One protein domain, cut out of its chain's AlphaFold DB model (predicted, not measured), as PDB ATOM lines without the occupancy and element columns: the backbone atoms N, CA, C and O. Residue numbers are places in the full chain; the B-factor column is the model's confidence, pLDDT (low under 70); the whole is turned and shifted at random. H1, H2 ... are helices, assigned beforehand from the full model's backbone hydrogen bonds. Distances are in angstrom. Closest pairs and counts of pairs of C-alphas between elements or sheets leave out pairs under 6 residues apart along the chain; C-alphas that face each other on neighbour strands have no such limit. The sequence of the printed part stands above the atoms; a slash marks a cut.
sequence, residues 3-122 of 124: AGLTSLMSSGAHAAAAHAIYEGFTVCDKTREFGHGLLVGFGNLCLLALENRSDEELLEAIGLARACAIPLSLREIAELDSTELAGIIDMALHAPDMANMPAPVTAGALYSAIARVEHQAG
ATOM      1  N   ALA A   3     158.113 224.163 241.113       47.34
ATOM      2  CA  ALA A   3     157.314 223.015 241.571       47.34
ATOM      3  C   ALA A   3     156.051 222.720 240.733       47.34
ATOM      4  O   ALA A   3     155.563 221.601 240.753       47.34
ATOM      5  N   GLY A   4     155.513 223.701 239.997       52.03
ATOM      6  CA  GLY A   4     154.339 223.485 239.137       52.03
ATOM      7  C   GLY A   4     154.669 222.861 237.777       52.03
ATOM      8  O   GLY A   4     153.777 222.351 237.110       52.03
ATOM      9  N   LEU A   5     155.937 222.897 237.353       59.94
ATOM     10  CA  LEU A   5     156.360 222.424 236.030       59.94
ATOM     11  C   LEU A   5     156.674 220.931 236.011       59.94
ATOM     12  O   LEU A   5     156.384 220.266 235.020       59.94
ATOM     13  N   THR A   6     157.183 220.387 237.118       56.47
ATOM     14  CA  THR A   6     157.339 218.936 237.290       56.47
ATOM     15  C   THR A   6     155.998 218.218 237.129       56.47
ATOM     16  O   THR A   6     155.959 217.107 236.610       56.47
ATOM     17  N   SER A   7     154.894 218.887 237.485       55.62
ATOM     18  CA  SER A   7     153.530 218.403 237.273       55.62
ATOM     19  C   SER A   7     153.073 218.411 235.809       55.62
ATOM     20  O   SER A   7     152.245 217.580 235.449       55.62
ATOM     21  N   LEU A   8     153.595 219.320 234.974       59.75
ATOM     22  CA  LEU A   8     153.222 219.465 233.558       59.75
ATOM     23  C   LEU A   8     153.979 218.503 232.636       59.75
ATOM     24  O   LEU A   8     153.445 218.096 231.612       59.75
ATOM     25  N   MET A   9     155.208 218.129 232.999       60.81
ATOM     26  CA  MET A   9     156.052 217.225 232.203       60.81
ATOM     27  C   MET A   9     155.693 215.737 232.361       60.81
ATOM     28  O   MET A   9     156.352 214.886 231.773       60.81
ATOM     29  N   SER A  10     154.691 215.399 233.178       53.75
ATOM     30  CA  SER A  10     154.393 214.020 233.569       53.75
ATOM     31  C   SER A  10     152.889 213.736 233.507       53.75
ATOM     32  O   SER A  10     152.081 214.396 234.165       53.75
ATOM     33  N   SER A  11     152.506 212.729 232.717       50.75
ATOM     34  CA  SER A  11     151.147 212.188 232.641       50.75
ATOM     35  C   SER A  11     151.006 210.967 233.566       50.75
ATOM     36  O   SER A  11     150.982 209.828 233.101       50.75
ATOM     37  N   GLY A  12     150.926 211.199 234.879       55.59
ATOM     38  CA  GLY A  12     150.779 210.151 235.903       55.59
ATOM     39  C   GLY A  12     152.063 209.841 236.686       55.59
ATOM     40  O   GLY A  12     153.160 210.118 236.221       55.59
ATOM     41  N   ALA A  13     151.880 209.301 237.903       52.50
ATOM     42  CA  ALA A  13     152.903 208.926 238.891       52.50
ATOM     43  C   ALA A  13     154.152 209.834 238.899       52.50
ATOM     44  O   ALA A  13     155.267 209.385 238.648       52.50
ATOM     45  N   HIS A  14     153.969 211.107 239.272       54.50
ATOM     46  CA  HIS A  14     155.034 212.112 239.454       54.50
ATOM     47  C   HIS A  14     156.182 211.686 240.402       54.50
ATOM     48  O   HIS A  14     157.180 212.395 240.506       54.50
ATOM     49  N   ALA A  15     156.050 210.542 241.081       63.75
ATOM     50  CA  ALA A  15     156.934 210.002 242.113       63.75
ATOM     51  C   ALA A  15     157.452 208.587 241.769       63.75
ATOM     52  O   ALA A  15     157.414 207.684 242.598       63.75
ATOM     53  N   ALA A  16     157.855 208.352 240.517       80.88
ATOM     54  CA  ALA A  16     158.581 207.137 240.134       80.88
ATOM     55  C   ALA A  16     160.097 207.412 240.068       80.88
ATOM     56  O   ALA A  16     160.658 208.048 240.963       80.88
ATOM     57  N   ALA A  17     160.775 207.014 238.987       92.12
ATOM     58  CA  ALA A  17     162.223 207.195 238.858       92.12
ATOM     59  C   ALA A  17     162.694 208.659 238.992       92.12
ATOM     60  O   ALA A  17     163.812 208.888 239.433       92.12
ATOM     61  N   ALA A  18     161.870 209.659 238.659       94.06
ATOM     62  CA  ALA A  18     162.279 211.066 238.724       94.06
ATOM     63  C   ALA A  18     162.651 211.538 240.143       94.06
ATOM     64  O   ALA A  18     163.689 212.175 240.327       94.06
ATOM     65  N   HIS A  19     161.837 211.204 241.150       93.88
ATOM     66  CA  HIS A  19     162.128 211.549 242.546       93.88
ATOM     67  C   HIS A  19     163.226 210.659 243.130       93.88
ATOM     68  O   HIS A  19     164.098 211.155 243.837       93.88
ATOM     69  N   ALA A  20     163.263 209.387 242.739       96.12
ATOM     70  CA  ALA A  20     164.350 208.487 243.096       96.12
ATOM     71  C   ALA A  20     165.723 208.997 242.609       96.12
ATOM     72  O   ALA A  20     166.698 208.999 243.355       96.12
ATOM     73  N   ILE A  21     165.800 209.510 241.377       97.00
ATOM     74  CA  ILE A  21     167.010 210.141 240.827       97.00
ATOM     75  C   ILE A  21     167.383 211.397 241.623       97.00
ATOM     76  O   ILE A  21     168.556 211.582 241.948       97.00
ATOM     77  N   TYR A  22     166.404 212.234 241.983       96.62
ATOM     78  CA  TYR A  22     166.634 213.367 242.882       96.62
ATOM     79  C   TYR A  22     167.244 212.915 244.218       96.62
ATOM     80  O   TYR A  22     168.260 213.476 244.625       96.62
ATOM     81  N   GLU A  23     166.687 211.890 244.869       96.38
ATOM     82  CA  GLU A  23     167.229 211.344 246.121       96.38
ATOM     83  C   GLU A  23     168.672 210.857 245.952       96.38
ATOM     84  O   GLU A  23     169.520 211.164 246.792       96.38
ATOM     85  N   GLY A  24     168.987 210.209 244.826       97.81
ATOM     86  CA  GLY A  24     170.357 209.852 244.461       97.81
ATOM     87  C   GLY A  24     171.304 211.054 244.473       97.81
ATOM     88  O   GLY A  24     172.381 210.997 245.061       97.81
ATOM     89  N   PHE A  25     170.899 212.191 243.905       98.12
ATOM     90  CA  PHE A  25     171.710 213.411 243.943       98.12
ATOM     91  C   PHE A  25     171.867 214.001 245.351       98.12
ATOM     92  O   PHE A  25     172.850 214.693 245.612       98.12
ATOM     93  N   THR A  26     170.956 213.742 246.289       96.62
ATOM     94  CA  THR A  26     171.073 214.312 247.644       96.62
ATOM     95  C   THR A  26     172.199 213.696 248.476       96.62
ATOM     96  O   THR A  26     172.669 214.322 249.430       96.62
ATOM     97  N   VAL A  27     172.698 212.511 248.103       95.62
ATOM     98  CA  VAL A  27     173.797 211.869 248.842       95.62
ATOM     99  C   VAL A  27     175.171 212.456 248.515       95.62
ATOM    100  O   VAL A  27     176.084 212.374 249.335       95.62
ATOM    101  N   CYS A  28     175.327 213.114 247.364       96.88
ATOM    102  CA  CYS A  28     176.587 213.729 246.954       96.88
ATOM    103  C   CYS A  28     176.663 215.197 247.413       96.88
ATOM    104  O   CYS A  28     175.766 215.997 247.148       96.88
ATOM    105  N   ASP A  29     177.759 215.571 248.086       96.31
ATOM    106  CA  ASP A  29     178.010 216.943 248.566       96.31
ATOM    107  C   ASP A  29     177.903 217.996 247.458       96.31
ATOM    108  O   ASP A  29     177.389 219.088 247.691       96.31
ATOM    109  N   LYS A  30     178.351 217.658 246.244       96.94
ATOM    110  CA  LYS A  30     178.368 218.576 245.100       96.94
ATOM    111  C   LYS A  30     176.975 218.909 244.568       96.94
ATOM    112  O   LYS A  30     176.812 219.936 243.917       96.94
ATOM    113  N   THR A  31     175.988 218.050 244.819       96.19
ATOM    114  CA  THR A  31     174.668 218.123 244.175       96.19
ATOM    115  C   THR A  31     173.515 218.294 245.156       96.19
ATOM    116  O   THR A  31     172.436 218.701 244.738       96.19
ATOM    117  N   ARG A  32     173.709 218.045 246.459       91.19
ATOM    118  CA  ARG A  32     172.609 218.066 247.441       91.19
ATOM    119  C   ARG A  32     171.947 219.429 247.657       91.19
ATOM    120  O   ARG A  32     170.766 219.480 247.970       91.19
ATOM    121  N   GLU A  33     172.694 220.515 247.473       91.31
ATOM    122  CA  GLU A  33     172.176 221.892 247.564       91.31
ATOM    123  C   GLU A  33     171.654 222.397 246.203       91.31
ATOM    124  O   GLU A  33     171.226 223.547 246.080       91.31
ATOM    125  N   PHE A  34     171.688 221.560 245.157       93.19
ATOM    126  CA  PHE A  34     171.124 221.916 243.862       93.19
ATOM    127  C   PHE A  34     169.598 222.015 243.975       93.19
ATOM    128  O   PHE A  34     168.954 221.279 244.725       93.19
ATOM    129  N   GLY A  35     168.992 222.951 243.242       93.00
ATOM    130  CA  GLY A  35     167.566 223.239 243.388       93.00
ATOM    131  C   GLY A  35     166.699 221.993 243.173       93.00
ATOM    132  O   GLY A  35     166.704 221.431 242.082       93.00
ATOM    133  N   HIS A  36     165.902 221.604 244.177       93.19
ATOM    134  CA  HIS A  36     165.047 220.405 244.143       93.19
ATOM    135  C   HIS A  36     164.237 220.277 242.842       93.19
ATOM    136  O   HIS A  36     164.303 219.260 242.163       93.19
ATOM    137  N   GLY A  37     163.529 221.339 242.441       89.94
ATOM    138  CA  GLY A  37     162.731 221.326 241.209       89.94
ATOM    139  C   GLY A  37     163.562 221.190 239.926       89.94
ATOM    140  O   GLY A  37     163.048 220.691 238.931       89.94
ATOM    141  N   LEU A  38     164.833 221.600 239.949       94.94
ATOM    142  CA  LEU A  38     165.752 221.435 238.822       94.94
ATOM    143  C   LEU A  38     166.220 219.977 238.709       94.94
ATOM    144  O   LEU A  38     166.182 219.408 237.622       94.94
ATOM    145  N   LEU A  39     166.586 219.355 239.836       95.88
ATOM    146  CA  LEU A  39     166.971 217.940 239.880       95.88
ATOM    147  C   LEU A  39     165.804 217.013 239.533       95.88
ATOM    148  O   LEU A  39     165.973 216.091 238.743       95.88
ATOM    149  N   VAL A  40     164.606 217.279 240.065       95.00
ATOM    150  CA  VAL A  40     163.396 216.529 239.689       95.00
ATOM    151  C   VAL A  40     163.063 216.751 238.210       95.00
ATOM    152  O   VAL A  40     162.662 215.813 237.528       95.00
ATOM    153  N   GLY A  41     163.276 217.960 237.677       94.06
ATOM    154  CA  GLY A  41     163.127 218.243 236.248       94.06
ATOM    155  C   GLY A  41     164.051 217.391 235.372       94.06
ATOM    156  O   GLY A  41     163.588 216.790 234.405       94.06
ATOM    157  N   PHE A  42     165.328 217.267 235.741       96.88
ATOM    158  CA  PHE A  42     166.262 216.361 235.061       96.88
ATOM    159  C   PHE A  42     165.861 214.886 235.230       96.88
ATOM    160  O   PHE A  42     165.876 214.115 234.267       96.88
ATOM    161  N   GLY A  43     165.414 214.503 236.429       96.00
ATOM    162  CA  GLY A  43     164.861 213.179 236.711       96.00
ATOM    163  C   GLY A  43     163.657 212.831 235.829       96.00
ATOM    164  O   GLY A  43     163.549 211.693 235.381       96.00
ATOM    165  N   ASN A  44     162.792 213.797 235.504       94.94
ATOM    166  CA  ASN A  44     161.671 213.598 234.579       94.94
ATOM    167  C   ASN A  44     162.141 213.299 233.147       94.94
ATOM    168  O   ASN A  44     161.572 212.428 232.493       94.94
ATOM    169  N   LEU A  45     163.195 213.964 232.661       95.62
ATOM    170  CA  LEU A  45     163.777 213.644 231.350       95.62
ATOM    171  C   LEU A  45     164.332 212.212 231.332       95.62
ATOM    172  O   LEU A  45     164.088 211.453 230.393       95.62
ATOM    173  N   CYS A  46     165.016 211.815 232.407       97.00
ATOM    174  CA  CYS A  46     165.517 210.452 232.569       97.00
ATOM    175  C   CYS A  46     164.380 209.423 232.673       97.00
ATOM    176  O   CYS A  46     164.499 208.332 232.125       97.00
ATOM    177  N   LEU A  47     163.265 209.763 233.324       94.81
ATOM    178  CA  LEU A  47     162.073 208.916 233.392       94.81
ATOM    179  C   LEU A  47     161.495 208.653 231.994       94.81
ATOM    180  O   LEU A  47     161.269 207.497 231.650       94.81
ATOM    181  N   LEU A  48     161.334 209.685 231.156       93.94
ATOM    182  CA  LEU A  48     160.887 209.514 229.764       93.94
ATOM    183  C   LEU A  48     161.842 208.606 228.971       93.94
ATOM    184  O   LEU A  48     161.404 207.767 228.177       93.94
ATOM    185  N   ALA A  49     163.149 208.741 229.211       95.94
ATOM    186  CA  ALA A  49     164.152 207.886 228.596       95.94
ATOM    187  C   ALA A  49     164.047 206.420 229.063       95.94
ATOM    188  O   ALA A  49     164.105 205.524 228.221       95.94
ATOM    189  N   LEU A  50     163.840 206.177 230.365       95.56
ATOM    190  CA  LEU A  50     163.635 204.847 230.960       95.56
ATOM    191  C   LEU A  50     162.341 204.176 230.491       95.56
ATOM    192  O   LEU A  50     162.324 202.971 230.256       95.56
ATOM    193  N   GLU A  51     161.269 204.949 230.319       92.81
ATOM    194  CA  GLU A  51     159.997 204.483 229.753       92.81
ATOM    195  C   GLU A  51     160.077 204.203 228.247       92.81
ATOM    196  O   GLU A  51     159.096 203.765 227.645       92.81
ATOM    197  N   ASN A  52     161.237 204.451 227.629       93.25
ATOM    198  CA  ASN A  52     161.458 204.295 226.200       93.25
ATOM    199  C   ASN A  52     160.432 205.081 225.360       93.25
ATOM    200  O   ASN A  52     159.966 204.604 224.322       93.25
ATOM    201  N   ARG A  53     160.078 206.295 225.814       93.88
ATOM    202  CA  ARG A  53     159.275 207.255 225.036       93.88
ATOM    203  C   ARG A  53     159.971 207.596 223.730       93.88
ATOM    204  O   ARG A  53     161.188 207.425 223.628       93.88
ATOM    205  N   SER A  54     159.225 208.069 222.737       95.31
ATOM    206  CA  SER A  54     159.804 208.421 221.437       95.31
ATOM    207  C   SER A  54     160.831 209.555 221.559       95.31
ATOM    208  O   SER A  54     160.791 210.352 222.496       95.31
ATOM    209  N   ASP A  55     161.773 209.632 220.614       95.81
ATOM    210  CA  ASP A  55     162.720 210.756 220.569       95.81
ATOM    211  C   ASP A  55     161.996 212.094 220.350       95.81
ATOM    212  O   ASP A  55     162.429 213.105 220.887       95.81
ATOM    213  N   GLU A  56     160.871 212.102 219.628       95.50
ATOM    214  CA  GLU A  56     160.038 213.293 219.429       95.50
ATOM    215  C   GLU A  56     159.471 213.823 220.757       95.50
ATOM    216  O   GLU A  56     159.682 214.989 221.086       95.50
ATOM    217  N   GLU A  57     158.842 212.957 221.562       91.75
ATOM    218  CA  GLU A  57     158.336 213.324 222.896       91.75
ATOM    219  C   GLU A  57     159.466 213.789 223.828       91.75
ATOM    220  O   GLU A  57     159.317 214.759 224.573       91.75
ATOM    221  N   LEU A  58     160.620 213.110 223.789       94.94
ATOM    222  CA  LEU A  58     161.768 213.479 224.613       94.94
ATOM    223  C   LEU A  58     162.352 214.839 224.194       94.94
ATOM    224  O   LEU A  58     162.686 215.647 225.060       94.94
ATOM    225  N   LEU A  59     162.442 215.126 222.893       96.56
ATOM    226  CA  LEU A  59     162.911 216.413 222.375       96.56
ATOM    227  C   LEU A  59     161.960 217.560 222.736       96.56
ATOM    228  O   LEU A  59     162.430 218.642 223.097       96.56
ATOM    229  N   GLU A  60     160.645 217.334 222.700       94.62
ATOM    230  CA  GLU A  60     159.659 218.315 223.166       94.62
ATOM    231  C   GLU A  60     159.857 218.631 224.658       94.62
ATOM    232  O   GLU A  60     159.964 219.800 225.049       94.62
ATOM    233  N   ALA A  61     160.004 217.594 225.490       94.38
ATOM    234  CA  ALA A  61     160.263 217.745 226.920       94.38
ATOM    235  C   ALA A  61     161.598 218.459 227.202       94.38
ATOM    236  O   ALA A  61     161.651 219.337 228.065       94.38
ATOM    237  N   ILE A  62     162.661 218.140 226.455       96.12
ATOM    238  CA  ILE A  62     163.959 218.829 226.527       96.12
ATOM    239  C   ILE A  62     163.816 220.305 226.135       96.12
ATOM    240  O   ILE A  62     164.410 221.172 226.780       96.12
ATOM    241  N   GLY A  63     163.018 220.620 225.111       95.56
ATOM    242  CA  GLY A  63     162.733 221.994 224.700       95.56
ATOM    243  C   GLY A  63     162.086 222.811 225.820       95.56
ATOM    244  O   GLY A  63     162.531 223.925 226.116       95.56
ATOM    245  N   LEU A  64     161.091 222.232 226.497       93.50
ATOM    246  CA  LEU A  64     160.450 222.848 227.659       93.50
ATOM    247  C   LEU A  64     161.421 222.987 228.841       93.50
ATOM    248  O   LEU A  64     161.541 224.067 229.416       93.50
ATOM    249  N   ALA A  65     162.157 221.922 229.170       95.00
ATOM    250  CA  ALA A  65     163.162 221.915 230.230       95.00
ATOM    251  C   ALA A  65     164.201 223.033 230.028       95.00
ATOM    252  O   ALA A  65     164.467 223.806 230.953       95.00
ATOM    253  N   ARG A  66     164.691 223.206 228.793       95.50
ATOM    254  CA  ARG A  66     165.611 224.286 228.408       95.50
ATOM    255  C   ARG A  66     165.004 225.669 228.624       95.50
ATOM    256  O   ARG A  66     165.651 226.533 229.212       95.50
ATOM    257  N   ALA A  67     163.764 225.884 228.182       94.50
ATOM    258  CA  ALA A  67     163.058 227.155 228.368       94.50
ATOM    259  C   ALA A  67     162.858 227.508 229.853       94.50
ATOM    260  O   ALA A  67     162.688 228.676 230.203       94.50
ATOM    261  N   CYS A  68     162.897 226.503 230.727       91.31
ATOM    262  CA  CYS A  68     162.708 226.635 232.167       91.31
ATOM    263  C   CYS A  68     164.010 226.544 232.976       91.31
ATOM    264  O   CYS A  68     163.947 226.500 234.205       91.31
ATOM    265  N   ALA A  69     165.166 226.552 232.304       95.06
ATOM    266  CA  ALA A  69     166.495 226.449 232.910       95.06
ATOM    267  C   ALA A  69     166.693 225.191 233.782       95.06
ATOM    268  O   ALA A  69     167.445 225.210 234.756       95.06
ATOM    269  N   ILE A  70     166.014 224.095 233.435       96.19
ATOM    270  CA  ILE A  70     166.309 222.767 233.974       96.19
ATOM    271  C   ILE A  70     167.637 222.298 233.362       96.19
ATOM    272  O   ILE A  70     167.801 222.440 232.146       96.19
ATOM    273  N   PRO A  71     168.571 221.749 234.160       97.12
ATOM    274  CA  PRO A  71     169.817 221.222 233.626       97.12
ATOM    275  C   PRO A  71     169.542 220.053 232.679       97.12
ATOM    276  O   PRO A  71     168.664 219.228 232.933       97.12
ATOM    277  N   LEU A  72     170.306 219.979 231.593       97.81
ATOM    278  CA  LEU A  72     170.179 218.950 230.557       97.81
ATOM    279  C   LEU A  72     171.366 217.980 230.529       97.81
ATOM    280  O   LEU A  72     171.397 217.079 229.694       97.81
ATOM    281  N   SER A  73     172.331 218.156 231.434       97.75
ATOM    282  CA  SER A  73     173.469 217.254 231.618       97.75
ATOM    283  C   SER A  73     173.936 217.205 233.065       97.75
ATOM    284  O   SER A  73     173.725 218.145 233.834       97.75
ATOM    285  N   LEU A  74     174.651 216.137 233.420       97.62
ATOM    286  CA  LEU A  74     175.325 216.009 234.711       97.62
ATOM    287  C   LEU A  74     176.301 217.162 234.943       97.62
ATOM    288  O   LEU A  74     176.363 217.685 236.049       97.62
ATOM    289  N   ARG A  75     177.002 217.617 233.897       96.75
ATOM    290  CA  ARG A  75     177.969 218.721 233.988       96.75
ATOM    291  C   ARG A  75     177.325 220.057 234.367       96.75
ATOM    292  O   ARG A  75     177.971 220.870 235.021       96.75
ATOM    293  N   GLU A  76     176.076 220.291 233.967       97.12
ATOM    294  CA  GLU A  76     175.303 221.472 234.382       97.12
ATOM    295  C   GLU A  76     174.844 221.393 235.845       97.12
ATOM    296  O   GLU A  76     174.533 222.422 236.444       97.12
ATOM    297  N   ILE A  77     174.823 220.188 236.427       97.50
ATOM    298  CA  ILE A  77     174.522 219.959 237.843       97.50
ATOM    299  C   ILE A  77     175.810 220.076 238.672       97.50
ATOM    300  O   ILE A  77     175.882 220.902 239.581       97.50
ATOM    301  N   ALA A  78     176.825 219.263 238.359       97.44
ATOM    302  CA  ALA A  78     178.145 219.277 238.986       97.44
ATOM    303  C   ALA A  78     179.194 218.492 238.170       97.44
ATOM    304  O   ALA A  78     178.878 217.564 237.429       97.44
ATOM    305  N   GLU A  79     180.480 218.794 238.374       96.88
ATOM    306  CA  GLU A  79     181.570 217.927 237.905       96.88
ATOM    307  C   GLU A  79     181.705 216.707 238.829       96.88
ATOM    308  O   GLU A  79     182.254 216.800 239.933       96.88
ATOM    309  N   LEU A  80     181.175 215.572 238.373       97.19
ATOM    310  CA  LEU A  80     181.175 214.299 239.091       97.19
ATOM    311  C   LEU A  80     182.300 213.389 238.594       97.19
ATOM    312  O   LEU A  80     182.505 213.251 237.385       97.19
ATOM    313  N   ASP A  81     182.998 212.731 239.514       97.25
ATOM    314  CA  ASP A  81     183.837 211.585 239.172       97.25
ATOM    315  C   ASP A  81     183.012 210.285 239.067       97.25
ATOM    316  O   ASP A  81     181.813 210.237 239.359       97.25
ATOM    317  N   SER A  82     183.653 209.201 238.621       96.12
ATOM    318  CA  SER A  82     182.980 207.912 238.429       96.12
ATOM    319  C   SER A  82     182.433 207.308 239.724       96.12
ATOM    320  O   SER A  82     181.440 206.586 239.684       96.12
ATOM    321  N   THR A  83     183.082 207.567 240.861       97.81
ATOM    322  CA  THR A  83     182.671 207.047 242.171       97.81
ATOM    323  C   THR A  83     181.448 207.802 242.677       97.81
ATOM    324  O   THR A  83     180.494 207.184 243.142       97.81
ATOM    325  N   GLU A  84     181.450 209.127 242.544       98.31
ATOM    326  CA  GLU A  84     180.325 209.984 242.913       98.31
ATOM    327  C   GLU A  84     179.085 209.658 242.079       98.31
ATOM    328  O   GLU A  84     178.006 209.453 242.637       98.31
ATOM    329  N   LEU A  85     179.242 209.532 240.756       98.19
ATOM    330  CA  LEU A  85     178.137 209.161 239.878       98.19
ATOM    331  C   LEU A  85     177.613 207.754 240.194       98.19
ATOM    332  O   LEU A  85     176.402 207.562 240.273       98.19
ATOM    333  N   ALA A  86     178.493 206.780 240.444       98.19
ATOM    334  CA  ALA A  86     178.068 205.442 240.847       98.19
ATOM    335  C   ALA A  86     177.279 205.449 242.165       98.19
ATOM    336  O   ALA A  86     176.272 204.751 242.261       98.19
ATOM    337  N   GLY A  87     177.686 206.265 243.143       98.44
ATOM    338  CA  GLY A  87     176.955 206.438 244.399       98.44
ATOM    339  C   GLY A  87     175.571 207.064 244.207       98.44
ATOM    340  O   GLY A  87     174.600 206.587 244.786       98.44
ATOM    341  N   ILE A  88     175.458 208.081 243.345       98.56
ATOM    342  CA  ILE A  88     174.171 208.701 242.983       98.56
ATOM    343  C   ILE A  88     173.234 207.669 242.345       98.56
ATOM    344  O   ILE A  88     172.068 207.568 242.727       98.56
ATOM    345  N   ILE A  89     173.745 206.884 241.393       98.50
ATOM    346  CA  ILE A  89     172.983 205.842 240.694       98.50
ATOM    347  C   ILE A  89     172.522 204.756 241.666       98.50
ATOM    348  O   ILE A  89     171.348 204.395 241.655       98.50
ATOM    349  N   ASP A  90     173.418 204.247 242.511       98.44
ATOM    350  CA  ASP A  90     173.089 203.204 243.486       98.44
ATOM    351  C   ASP A  90     172.006 203.670 244.466       98.44
ATOM    352  O   ASP A  90     171.014 202.970 244.679       98.44
ATOM    353  N   MET A  91     172.135 204.892 244.983       98.25
ATOM    354  CA  MET A  91     171.141 205.476 245.879       98.25
ATOM    355  C   MET A  91     169.795 205.691 245.192       98.25
ATOM    356  O   MET A  91     168.763 205.372 245.778       98.25
ATOM    357  N   ALA A  92     169.785 206.149 243.937       98.06
ATOM    358  CA  ALA A  92     168.551 206.289 243.171       98.06
ATOM    359  C   ALA A  92     167.847 204.943 242.946       98.06
ATOM    360  O   ALA A  92     166.627 204.864 243.025       98.06
ATOM    361  N   LEU A  93     168.592 203.864 242.691       97.56
ATOM    362  CA  LEU A  93     168.008 202.532 242.491       97.56
ATOM    363  C   LEU A  93     167.349 201.967 243.755       97.56
ATOM    364  O   LEU A  93     166.394 201.199 243.647       97.56
ATOM    365  N   HIS A  94     167.854 202.339 244.931       97.19
ATOM    366  CA  HIS A  94     167.348 201.882 246.227       97.19
ATOM    367  C   HIS A  94     166.372 202.867 246.890       97.19
ATOM    368  O   HIS A  94     165.834 202.562 247.957       97.19
ATOM    369  N   ALA A  95     166.126 204.026 246.275       96.25
ATOM    370  CA  ALA A  95     165.145 204.991 246.752       96.25
ATOM    371  C   ALA A  95     163.720 204.395 246.703       96.25
ATOM    372  O   ALA A  95     163.380 203.710 245.729       96.25
ATOM    373  N   PRO A  96     162.854 204.664 247.701       93.56
ATOM    374  CA  PRO A  96     161.503 204.100 247.763       93.56
ATOM    375  C   PRO A  96     160.670 204.356 246.501       93.56
ATOM    376  O   PRO A  96     159.968 203.460 246.033       93.56
ATOM    377  N   ASP A  97     160.800 205.545 245.911       91.94
ATOM    378  CA  ASP A  97     160.048 205.945 244.719       91.94
ATOM    379  C   ASP A  97     160.444 205.157 243.458       91.94
ATOM    380  O   ASP A  97     159.634 205.005 242.542       91.94
ATOM    381  N   MET A  98     161.645 204.562 243.410       94.38
ATOM    382  CA  MET A  98     162.051 203.701 242.290       94.38
ATOM    383  C   MET A  98     161.173 202.444 242.200       94.38
ATOM    384  O   MET A  98     160.946 201.924 241.107       94.38
ATOM    385  N   ALA A  99     160.608 201.987 243.326       91.06
ATOM    386  CA  ALA A  99     159.696 200.844 243.369       91.06
ATOM    387  C   ALA A  99     158.350 201.106 242.669       91.06
ATOM    388  O   ALA A  99     157.629 200.156 242.369       91.06
ATOM    389  N   ASN A 100     158.018 202.371 242.379       90.00
ATOM    390  CA  ASN A 100     156.817 202.731 241.621       90.00
ATOM    391  C   ASN A 100     156.987 202.527 240.104       90.00
ATOM    392  O   ASN A 100     156.013 202.650 239.360       90.00
ATOM    393  N   MET A 101     158.199 202.212 239.625       91.75
ATOM    394  CA  MET A 101     158.422 201.852 238.224       91.75
ATOM    395  C   MET A 101     157.737 200.516 237.883       91.75
ATOM    396  O   MET A 101     157.787 199.574 238.675       91.75
ATOM    397  N   PRO A 102     157.139 200.375 236.685       86.88
ATOM    398  CA  PRO A 102     156.412 199.162 236.288       86.88
ATOM    399  C   PRO A 102     157.311 197.923 236.148       86.88
ATOM    400  O   PRO A 102     156.816 196.797 236.111       86.88
ATOM    401  N   ALA A 103     158.625 198.125 236.048       87.88
ATOM    402  CA  ALA A 103     159.632 197.078 236.019       87.88
ATOM    403  C   ALA A 103     160.888 197.530 236.785       87.88
ATOM    404  O   ALA A 103     161.153 198.735 236.852       87.88
ATOM    405  N   PRO A 104     161.688 196.588 237.325       92.69
ATOM    406  CA  PRO A 104     162.946 196.918 237.984       92.69
ATOM    407  C   PRO A 104     163.896 197.678 237.052       92.69
ATOM    408  O   PRO A 104     164.242 197.197 235.970       92.69
ATOM    409  N   VAL A 105     164.348 198.850 237.493       96.62
ATOM    410  CA  VAL A 105     165.380 199.628 236.801       96.62
ATOM    411  C   VAL A 105     166.752 199.090 237.202       96.62
ATOM    412  O   VAL A 105     166.991 198.756 238.359       96.62
ATOM    413  N   THR A 106     167.666 198.981 236.239       98.12
ATOM    414  CA  THR A 106     169.058 198.579 236.490       98.12
ATOM    415  C   THR A 106     169.981 199.790 236.413       98.12
ATOM    416  O   THR A 106     169.660 200.769 235.739       98.12
ATOM    417  N   ALA A 107     171.169 199.704 237.020       98.25
ATOM    418  CA  ALA A 107     172.187 200.750 236.891       98.25
ATOM    419  C   ALA A 107     172.496 201.064 235.420       98.25
ATOM    420  O   ALA A 107     172.498 202.225 235.026       98.25
ATOM    421  N   GLY A 108     172.676 200.034 234.584       98.44
ATOM    422  CA  GLY A 108     172.937 200.204 233.153       98.44
ATOM    423  C   GLY A 108     171.815 200.938 232.411       98.44
ATOM    424  O   GLY A 108     172.099 201.800 231.580       98.44
ATOM    425  N   ALA A 109     170.553 200.650 232.742       98.12
ATOM    426  CA  ALA A 109     169.413 201.375 232.186       98.12
ATOM    427  C   ALA A 109     169.410 202.849 232.616       98.12
ATOM    428  O   ALA A 109     169.184 203.717 231.778       98.12
ATOM    429  N   LEU A 110     169.722 203.143 233.883       98.19
ATOM    430  CA  LEU A 110     169.760 204.518 234.380       98.19
ATOM    431  C   LEU A 110     170.925 205.327 233.781       98.19
ATOM    432  O   LEU A 110     170.715 206.455 233.339       98.19
ATOM    433  N   TYR A 111     172.117 204.733 233.653       98.50
ATOM    434  CA  TYR A 111     173.229 205.329 232.898       98.50
ATOM    435  C   TYR A 111     172.845 205.611 231.441       98.50
ATOM    436  O   TYR A 111     173.129 206.688 230.920       98.50
ATOM    437  N   SER A 112     172.176 204.658 230.785       98.44
ATOM    438  CA  SER A 112     171.752 204.813 229.388       98.44
ATOM    439  C   SER A 112     170.683 205.894 229.237       98.44
ATOM    440  O   SER A 112     170.693 206.625 228.251       98.44
ATOM    441  N   ALA A 113     169.785 206.030 230.215       98.12
ATOM    442  CA  ALA A 113     168.777 207.080 230.240       98.12
ATOM    443  C   ALA A 113     169.412 208.473 230.343       98.12
ATOM    444  O   ALA A 113     169.075 209.343 229.546       98.12
ATOM    445  N   ILE A 114     170.376 208.658 231.254       98.31
ATOM    446  CA  ILE A 114     171.142 209.909 231.380       98.31
ATOM    447  C   ILE A 114     171.854 210.236 230.061       98.31
ATOM    448  O   ILE A 114     171.682 211.328 229.522       98.31
ATOM    449  N   ALA A 115     172.588 209.271 229.497       98.25
ATOM    450  CA  ALA A 115     173.301 209.461 228.234       98.25
ATOM    451  C   ALA A 115     172.353 209.803 227.072       98.25
ATOM    452  O   ALA A 115     172.676 210.642 226.233       98.25
ATOM    453  N   ARG A 116     171.161 209.190 227.027       98.12
ATOM    454  CA  ARG A 116     170.139 209.489 226.016       98.12
ATOM    455  C   ARG A 116     169.633 210.925 226.131       98.12
ATOM    456  O   ARG A 116     169.487 211.579 225.103       98.12
ATOM    457  N   VAL A 117     169.380 211.419 227.346       98.12
ATOM    458  CA  VAL A 117     168.974 212.818 227.572       98.12
ATOM    459  C   VAL A 117     170.059 213.778 227.083       98.12
ATOM    460  O   VAL A 117     169.756 214.685 226.311       98.12
ATOM    461  N   GLU A 118     171.317 213.549 227.465       98.12
ATOM    462  CA  GLU A 118     172.442 214.409 227.068       98.12
ATOM    463  C   GLU A 118     172.675 214.410 225.547       98.12
ATOM    464  O   GLU A 118     172.845 215.475 224.949       98.12
ATOM    465  N   HIS A 119     172.598 213.242 224.902       97.69
ATOM    466  CA  HIS A 119     172.688 213.115 223.444       97.69
ATOM    467  C   HIS A 119     171.563 213.887 222.736       97.69
ATOM    468  O   HIS A 119     171.820 214.698 221.848       97.69
ATOM    469  N   GLN A 120     170.305 213.701 223.154       96.50
ATOM    470  CA  GLN A 120     169.167 214.415 222.555       96.50
ATOM    471  C   GLN A 120     169.208 215.927 222.835       96.50
ATOM    472  O   GLN A 120     168.721 216.726 222.036       96.50
ATOM    473  N   ALA A 121     169.833 216.353 223.936       95.00
ATOM    474  CA  ALA A 121     170.077 217.761 224.231       95.00
ATOM    475  C   ALA A 121     171.214 218.388 223.393       95.00
ATOM    476  O   ALA A 121     171.393 219.613 223.454       95.00
ATOM    477  N   GLY A 122     171.946 217.581 222.612       91.75
ATOM    478  CA  GLY A 122     173.080 217.992 221.783       91.75
ATOM    479  C   GLY A 122     174.379 218.198 222.567       91.75
ATOM    480  O   GLY A 122     175.184 219.047 222.183       91.75
TER     481      GLY A 122
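What this domain is: This is residues 3 to 122 of the 124 residues of the protein "Glycerol dehydrogenase" of Kluyvera cryocrescens (UniProt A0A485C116). Helices H3, H2, H1 and H5 form a curved row across a compact body, with H2 nearest its middle, and H7 crosses the inner side of the row, packing on H3, H2 and H5 at large angles. Little H6 packs by H1, short H4 sits by itself on one side, and residues 3 to 16 make a long stretch with no named element. The printed part has 120 residues with seven named helices, H1 to H7 in order, and no named strand; the class is all helix, mostly crossed. It is compact, with a radius of gyration of the C-alphas of 12.7 A, and rounded, with spans of 32 by 29 by 26 A.

How they stand to each other: After residues 3 to 16, H1, residues 17 to 26, touches H2, residues 36 to 50, opposite ways at a steep tilt of 46 degrees; their closest C-alphas, Ala 18 and Gly 43, are 3.9 A apart. H2 and H3, residues 55 to 67, are a helical hairpin at a shallow tilt of 11 degrees, closest at the C-alphas of Leu 48 and Leu 58, 6.6 A. H4, residues 74 to 77, touches no helix. H5, residues 82 to 94, touches H1 at a steep tilt of 48 degrees, opposite ways, with C-alphas of Gly 24 and Ala 92 closest at 4.2 A. H6, residues 96 to 100, touches H1, closest at the C-alphas of Ala 17 and Met 98, 4.9 A. H7, residues 107 to 120, is about perpendicular to H2 at 80 degrees and touches its residues 45 to 50 alone, closest at the C-alphas of Ala 49 and Ala 113, 5.0 A. With residues 117 to 120 alone H7 touches H3, only just about perpendicular at 71 degrees; the C-alphas of Leu 59 and Gln 120 are closest, 6.6 A. With residues 107 to 111 alone H7 touches residues 89 to 93 of H5, at a steep tilt of 68 degrees, only just short of perpendicular; the C-alphas of Ile 89 and Ala 107 are closest, 6.4 A. H1 and H7 are apart. Every O i to N i+4 pair is within hydrogen-bond range in H1, H2, H3, H5 and H7; H6 has 0 of 1, but 2 of 2 O i to N i+3 pairs, and H4 is too short for an i+4 pair.

Where its parts are: H1 begins at C-alpha 17, (162.223, 207.195, 238.858), and is 14.4 A long. H2 is 20.4 A, H3 18.2 A, H4 5.1 A, H5 18.5 A, H6 7.8 A and H7 20.0 A. H7 ends at C-alpha 120, (169.167, 214.415, 222.555).

The domain as a whole: The two C-alphas farthest apart, those of Asp 29 and Glu 56, are 34.4 A apart. The printed part has no cut, and no link between helices is long. Mean pLDDT of the printed part is 91.2; residues 3 to 15 are under 70.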